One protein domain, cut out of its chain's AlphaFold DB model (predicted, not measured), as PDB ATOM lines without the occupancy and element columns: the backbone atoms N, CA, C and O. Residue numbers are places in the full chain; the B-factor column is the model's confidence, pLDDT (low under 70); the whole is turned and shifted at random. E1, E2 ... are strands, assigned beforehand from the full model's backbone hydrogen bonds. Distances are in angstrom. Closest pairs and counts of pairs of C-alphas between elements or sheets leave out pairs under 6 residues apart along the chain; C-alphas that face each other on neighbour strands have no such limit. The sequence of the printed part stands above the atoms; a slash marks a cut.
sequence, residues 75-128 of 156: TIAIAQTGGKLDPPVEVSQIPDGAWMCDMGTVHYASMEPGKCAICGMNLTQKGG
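This is residues 75 to 128 of the 156 residues of an uncharacterized protein of Deltaproteobacteria bacterium CG_4_9_14_3_um_filter_63_12 (UniProt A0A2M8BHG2). Little regular structure: a small antiparallel sheet of three short strands, order E1 - E3 - E2, in a rounded body made mostly of loops. After E3, the long stretch 111 to 128 loops out and folds back beside E2, where residues 124 to 125 pair antiparallel with 99 to 100. The printed part has 54 residues, 16 of them in E1, E2 and E3, in that chain order, with no named helix; the class is all strand. It is compact, with a radius of gyration of the C-alphas of 9.3 A and spans of 24 by 22 by 18 A.

E3, inner, is residues 106 to 110, 10.8 A long. E1 is residues 83 to 89, 12.3 A, from C-alpha 83 at (168.924, 136.449, 84.886). E2 is residues 99 to 102, ending at C-alpha 102 at (161.534, 125.271, 87.120).

E1 and E3 are antiparallel at 146 degrees, with N 85 and O 107 2.9 A apart. E2 and E3 form a hairpin at 163 degrees, with N 99 and O 110 2.7 A apart. E1 and E2 are apart.

The C-alphas of Thr 75 and Gly 120 are farthest apart, 24.8 A. The printed part has no cut. No link is long. Residues 75 and 128 have pLDDT under 70.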
ATOM      1  N   THR A  75     178.339 126.822  93.484       58.59
ATOM      2  CA  THR A  75     177.084 127.548  93.535       58.59
ATOM      3  C   THR A  75     177.189 128.648  92.504       58.59
ATOM      4  O   THR A  75     178.079 129.503  92.570       58.59
ATOM      5  N   ILE A  76     176.318 128.598  91.505       70.94
ATOM      6  CA  ILE A  76     176.350 129.572  90.422       70.94
ATOM      7  C   ILE A  76     175.888 130.908  90.999       70.94
ATOM      8  O   ILE A  76     174.850 130.990  91.657       70.94
ATOM      9  N   ALA A  77     176.685 131.956  90.792       71.19
ATOM     10  CA  ALA A  77     176.347 133.293  91.250       71.19
ATOM     11  C   ALA A  77     175.121 133.800  90.478       71.19
ATOM     12  O   ALA A  77     175.182 134.000  89.264       71.19
ATOM     13  N   ILE A  78     174.009 133.995  91.188       81.56
ATOM     14  CA  ILE A  78     172.741 134.446  90.608       81.56
ATOM     15  C   ILE A  78     172.617 135.951  90.811       81.56
ATOM     16  O   ILE A  78     172.851 136.465  91.906       81.56
ATOM     17  N   ALA A  79     172.269 136.671  89.744       81.00
ATOM     18  CA  ALA A  79     172.033 138.106  89.817       81.00
ATOM     19  C   ALA A  79     170.844 138.410  90.742       81.00
ATOM     20  O   ALA A  79     169.843 137.695  90.729       81.00
ATOM     21  N   GLN A  80     170.929 139.498  91.513       77.62
ATOM     22  CA  GLN A  80     169.867 139.865  92.459       77.62
ATOM     23  C   GLN A  80     168.529 140.119  91.755       77.62
ATOM     24  O   GLN A  80     167.512 139.590  92.179       77.62
ATOM     25  N   THR A  81     168.571 140.821  90.620       80.88
ATOM     26  CA  THR A  81     167.418 141.118  89.749       80.88
ATOM     27  C   THR A  81     166.935 139.915  88.933       80.88
ATOM     28  O   THR A  81     165.974 140.008  88.171       80.88
ATOM     29  N   GLY A  82     167.652 138.802  89.038       86.06
ATOM     30  CA  GLY A  82     167.516 137.623  88.213       86.06
ATOM     31  C   GLY A  82     168.107 137.733  86.814       86.06
ATOM     32  O   GLY A  82     168.451 138.811  86.324       86.06
ATOM     33  N   GLY A  83     168.296 136.571  86.195       90.50
ATOM     34  CA  GLY A  83     168.924 136.449  84.886       90.50
ATOM     35  C   GLY A  83     168.669 135.099  84.228       90.50
ATOM     36  O   GLY A  83     168.373 134.104  84.893       90.50
ATOM     37  N   LYS A  84     168.785 135.083  82.895       91.94
ATOM     38  CA  LYS A  84     168.729 133.857  82.095       91.94
ATOM     39  C   LYS A  84     169.973 133.012  82.366       91.94
ATOM     40  O   LYS A  84     171.087 133.528  82.298       91.94
ATOM     41  N   LEU A  85     169.772 131.725  82.610       88.94
ATOM     42  CA  LEU A  85     170.839 130.739  82.722       88.94
ATOM     43  C   LEU A  85     170.925 129.982  81.393       88.94
ATOM     44  O   LEU A  85     169.982 129.300  80.989       88.94
ATOM     45  N   ASP A  86     172.025 130.195  80.673       87.19
ATOM     46  CA  ASP A  86     172.334 129.563  79.391       87.19
ATOM     47  C   ASP A  86     173.787 129.049  79.464       87.19
ATOM     48  O   ASP A  86     174.710 129.868  79.517       87.19
ATOM     49  N   PRO A  87     174.017 127.725  79.561       86.38
ATOM     50  CA  PRO A  87     173.034 126.641  79.486       86.38
ATOM     51  C   PRO A  87     172.092 126.569  80.709       86.38
ATOM     52  O   PRO A  87     172.454 127.050  81.786       86.38
ATOM     53  N   PRO A  88     170.898 125.959  80.563       91.19
ATOM     54  CA  PRO A  88     170.019 125.657  81.692       91.19
ATOM     55  C   PRO A  88     170.721 124.777  82.729       91.19
ATOM     56  O   PRO A  88     171.523 123.912  82.371       91.19
ATOM     57  N   VAL A  89     170.411 124.993  84.005       90.88
ATOM     58  CA  VAL A  89     171.078 124.324  85.135       90.88
ATOM     59  C   VAL A  89     170.089 123.531  85.981       90.88
ATOM     60  O   VAL A  89     168.883 123.768  85.942       90.88
ATOM     61  N   GLU A  90     170.596 122.595  86.772       90.06
ATOM     62  CA  GLU A  90     169.781 121.790  87.685       90.06
ATOM     63  C   GLU A  90     169.442 122.577  88.964       90.06
ATOM     64  O   GLU A  90     170.236 123.395  89.440       90.06
ATOM     65  N   VAL A  91     168.302 122.271  89.592       88.06
ATOM     66  CA  VAL A  91     167.856 122.903  90.852       88.06
ATOM     67  C   VAL A  91     168.916 122.786  91.956       88.06
ATOM     68  O   VAL A  91     169.120 123.714  92.741       88.06
ATOM     69  N   SER A  92     169.671 121.685  91.995       86.81
ATOM     70  CA  SER A  92     170.741 121.480  92.979       86.81
ATOM     71  C   SER A  92     171.867 122.521  92.898       86.81
ATOM     72  O   SER A  92     172.526 122.750  93.908       86.81
ATOM     73  N   GLN A  93     172.054 123.202  91.762       88.12
ATOM     74  CA  GLN A  93     173.115 124.204  91.565       88.12
ATOM     75  C   GLN A  93     172.713 125.628  91.978       88.12
ATOM     76  O   GLN A  93     173.568 126.508  92.097       88.12
ATOM     77  N   ILE A  94     171.416 125.859  92.191       88.56
ATOM     78  CA  ILE A  94     170.874 127.135  92.662       88.56
ATOM     79  C   ILE A  94     171.172 127.278  94.166       88.56
ATOM     80  O   ILE A  94     171.033 126.299  94.893       88.56
ATOM     81  N   PRO A  95     171.596 128.442  94.676       87.38
ATOM     82  CA  PRO A  95     171.719 128.646  96.119       87.38
ATOM     83  C   PRO A  95     170.359 128.549  96.824       87.38
ATOM     84  O   PRO A  95     169.345 128.999  96.291       87.38
ATOM     85  N   ASP A  96     170.334 128.007  98.041       86.06
ATOM     86  CA  ASP A  96     169.153 128.092  98.902       86.06
ATOM     87  C   ASP A  96     168.785 129.556  99.184       86.06
ATOM     88  O   ASP A  96     169.639 130.442  99.266       86.06
ATOM     89  N   GLY A  97     167.487 129.823  99.286       87.44
ATOM     90  CA  GLY A  97     166.910 131.158  99.390       87.44
ATOM     91  C   GLY A  97     166.673 131.853  98.046       87.44
ATOM     92  O   GLY A  97     165.871 132.789  98.011       87.44
ATOM     93  N   ALA A  98     167.286 131.391  96.950       92.06
ATOM     94  CA  ALA A  98     167.050 131.946  95.620       92.06
ATOM     95  C   ALA A  98     165.749 131.424  94.992       92.06
ATOM     96  O   ALA A  98     165.281 130.319  95.263       92.06
ATOM     97  N   TRP A  99     165.173 132.244  94.125       94.25
ATOM     98  CA  TRP A  99     163.940 132.013  93.391       94.25
ATOM     99  C   TRP A  99     164.263 131.563  91.970       94.25
ATOM    100  O   TRP A  99     164.990 132.241  91.251       94.25
ATOM    101  N   MET A 100     163.715 130.435  91.537       93.50
ATOM    102  CA  MET A 100     164.017 129.822  90.243       93.50
ATOM    103  C   MET A 100     162.752 129.510  89.450       93.50
ATOM    104  O   MET A 100     161.703 129.222  90.020       93.50
ATOM    105  N   CYS A 101     162.844 129.559  88.126       94.50
ATOM    106  CA  CYS A 101     161.781 129.077  87.256       94.50
ATOM    107  C   CYS A 101     162.092 127.641  86.835       94.50
ATOM    108  O   CYS A 101     162.948 127.424  85.973       94.50
ATOM    109  N   ASP A 102     161.405 126.684  87.456       90.88
ATOM    110  CA  ASP A 102     161.534 125.271  87.120       90.88
ATOM    111  C   ASP A 102     160.553 124.888  86.001       90.88
ATOM    112  O   ASP A 102     159.337 124.993  86.148       90.88
ATOM    113  N   MET A 103     161.105 124.489  84.853       88.38
ATOM    114  CA  MET A 103     160.365 123.868  83.743       88.38
ATOM    115  C   MET A 103     160.953 122.489  83.401       88.38
ATOM    116  O   MET A 103     160.995 122.099  82.234       88.38
ATOM    117  N   GLY A 104     161.492 121.783  84.399       88.12
ATOM    118  CA  GLY A 104     162.326 120.586  84.226       88.12
ATOM    119  C   GLY A 104     163.832 120.876  84.171       88.12
ATOM    120  O   GLY A 104     164.628 119.994  84.457       88.12
ATOM    121  N   THR A 105     164.228 122.111  83.853       90.06
ATOM    122  CA  THR A 105     165.560 122.678  84.132       90.06
ATOM    123  C   THR A 105     165.404 124.157  84.488       90.06
ATOM    124  O   THR A 105     164.429 124.813  84.090       90.06
ATOM    125  N   VAL A 106     166.366 124.709  85.224       92.69
ATOM    126  CA  VAL A 106     166.363 126.118  85.612       92.69
ATOM    127  C   VAL A 106     166.978 126.954  84.497       92.69
ATOM    128  O   VAL A 106     168.188 126.967  84.282       92.69
ATOM    129  N   HIS A 107     166.120 127.688  83.796       93.38
ATOM    130  CA  HIS A 107     166.501 128.617  82.726       93.38
ATOM    131  C   HIS A 107     166.518 130.080  83.198       93.38
ATOM    132  O   HIS A 107     167.002 130.962  82.487       93.38
ATOM    133  N   TYR A 108     165.974 130.354  84.388       93.25
ATOM    134  CA  TYR A 108     165.956 131.671  85.013       93.25
ATOM    135  C   TYR A 108     165.990 131.536  86.529       93.25
ATOM    136  O   TYR A 108     165.257 130.721  87.094       93.25
ATOM    137  N   ALA A 109     166.781 132.373  87.189       93.50
ATOM    138  CA  ALA A 109     166.796 132.470  88.640       93.50
ATOM    139  C   ALA A 109     167.080 133.902  89.099       93.50
ATOM    140  O   ALA A 109     167.660 134.676  88.343       93.50
ATOM    141  N   SER A 110     166.654 134.232  90.316       93.50
ATOM    142  CA  SER A 110     166.677 135.550  90.956       93.50
ATOM    143  C   SER A 110     166.872 135.403  92.463       93.50
ATOM    144  O   SER A 110     166.497 134.382  93.030       93.50
ATOM    145  N   MET A 111     167.417 136.417  93.139       91.62
ATOM    146  CA  MET A 111     167.398 136.450  94.611       91.62
ATOM    147  C   MET A 111     166.076 136.998  95.162       91.62
ATOM    148  O   MET A 111     165.779 136.819  96.340       91.62
ATOM    149  N   GLU A 112     165.269 137.633  94.313       90.62
ATOM    150  CA  GLU A 112     163.980 138.213  94.681       90.62
ATOM    151  C   GLU A 112     162.802 137.383  94.139       90.62
ATOM    152  O   GLU A 112     162.881 136.874  93.010       90.62
ATOM    153  N   PRO A 113     161.692 137.270  94.900       91.69
ATOM    154  CA  PRO A 113     160.458 136.670  94.409       91.69
ATOM    155  C   PRO A 113     159.897 137.460  93.233       91.69
ATOM    156  O   PRO A 113     160.005 138.683  93.164       91.69
ATOM    157  N   GLY A 114     159.219 136.768  92.323       92.56
ATOM    158  CA  GLY A 114     158.582 137.439  91.201       92.56
ATOM    159  C   GLY A 114     158.185 136.492  90.088       92.56
ATOM    160  O   GLY A 114     157.887 135.317  90.313       92.56
ATOM    161  N   LYS A 115     158.173 137.032  88.870       94.06
ATOM    162  CA  LYS A 115     157.872 136.294  87.647       94.06
ATOM    163  C   LYS A 115     159.126 136.145  86.802       94.06
ATOM    164  O   LYS A 115     159.938 137.062  86.713       94.06
ATOM    165  N   CYS A 116     159.255 135.000  86.146       93.50
ATOM    166  CA  CYS A 116     160.271 134.777  85.136       93.50
ATOM    167  C   CYS A 116     160.072 135.764  83.980       93.50
ATOM    168  O   CYS A 116     159.002 135.806  83.373       93.50
ATOM    169  N   ALA A 117     161.111 136.524  83.634       91.50
ATOM    170  CA  ALA A 117     161.066 137.477  82.523       91.50
ATOM    171  C   ALA A 117     160.990 136.799  81.139       91.50
ATOM    172  O   ALA A 117     160.733 137.465  80.141       91.50
ATOM    173  N   ILE A 118     161.229 135.484  81.073       90.62
ATOM    174  CA  ILE A 118     161.284 134.713  79.824       90.62
ATOM    175  C   ILE A 118     159.924 134.082  79.512       90.62
ATOM    176  O   ILE A 118     159.449 134.185  78.386       90.62
ATOM    177  N   CYS A 119     159.287 133.443  80.499       92.81
ATOM    178  CA  CYS A 119     158.022 132.718  80.314       92.81
ATOM    179  C   CYS A 119     156.834 133.298  81.104       92.81
ATOM    180  O   CYS A 119     155.707 132.842  80.934       92.81
ATOM    181  N   GLY A 120     157.052 134.283  81.980       93.44
ATOM    182  CA  GLY A 120     155.996 134.944  82.760       93.44
ATOM    183  C   GLY A 120     155.451 134.145  83.953       93.44
ATOM    184  O   GLY A 120     154.583 134.645  84.676       93.44
ATOM    185  N   MET A 121     155.948 132.927  84.191       93.06
ATOM    186  CA  MET A 121     155.535 132.095  85.327       93.06
ATOM    187  C   MET A 121     156.113 132.596  86.650       93.06
ATOM    188  O   MET A 121     157.132 133.281  86.667       93.06
ATOM    189  N   ASN A 122     155.459 132.263  87.764       93.50
ATOM    190  CA  ASN A 122     155.967 132.610  89.092       93.50
ATOM    191  C   ASN A 122     157.229 131.795  89.401       93.50
ATOM    192  O   ASN A 122     157.324 130.628  89.025       93.50
ATOM    193  N   LEU A 123     158.192 132.424  90.068       93.12
ATOM    194  CA  LEU A 123     159.393 131.744  90.538       93.12
ATOM    195  C   LEU A 123     159.083 130.929  91.800       93.12
ATOM    196  O   LEU A 123     158.235 131.320  92.604       93.12
ATOM    197  N   THR A 124     159.823 129.844  91.994       92.00
ATOM    198  CA  THR A 124     159.751 128.964  93.162       92.00
ATOM    199  C   THR A 124     161.025 129.117  93.980       92.00
ATOM    200  O   THR A 124     162.123 129.072  93.428       92.00
ATOM    201  N   GLN A 125     160.908 129.315  95.291       92.06
ATOM    202  CA  GLN A 125     162.075 129.461  96.156       92.06
ATOM    203  C   GLN A 125     162.726 128.105  96.444       92.06
ATOM    204  O   GLN A 125     162.051 127.166  96.865       92.06
ATOM    205  N   LYS A 126     164.047 128.011  96.286       88.12
ATOM    206  CA  LYS A 126     164.817 126.853  96.736       88.12
ATOM    207  C   LYS A 126     165.049 126.924  98.242       88.12
ATOM    208  O   LYS A 126     165.566 127.926  98.726       88.12
ATOM    209  N   GLY A 127     164.672 125.885  98.984       76.25
ATOM    210  CA  GLY A 127     164.958 125.788 100.423       76.25
ATOM    211  C   GLY A 127     164.196 126.788 101.306       76.25
ATOM    212  O   GLY A 127     164.493 126.917 102.490       76.25
ATOM    213  N   GLY A 128     163.213 127.505 100.754       66.19
ATOM    214  CA  GLY A 128     162.341 128.386 101.523       66.19
ATOM    215  C   GLY A 128     161.208 127.611 102.186       66.19
ATOM    216  O   GLY A 128     160.513 126.848 101.522       66.19
TER     217      GLY A 128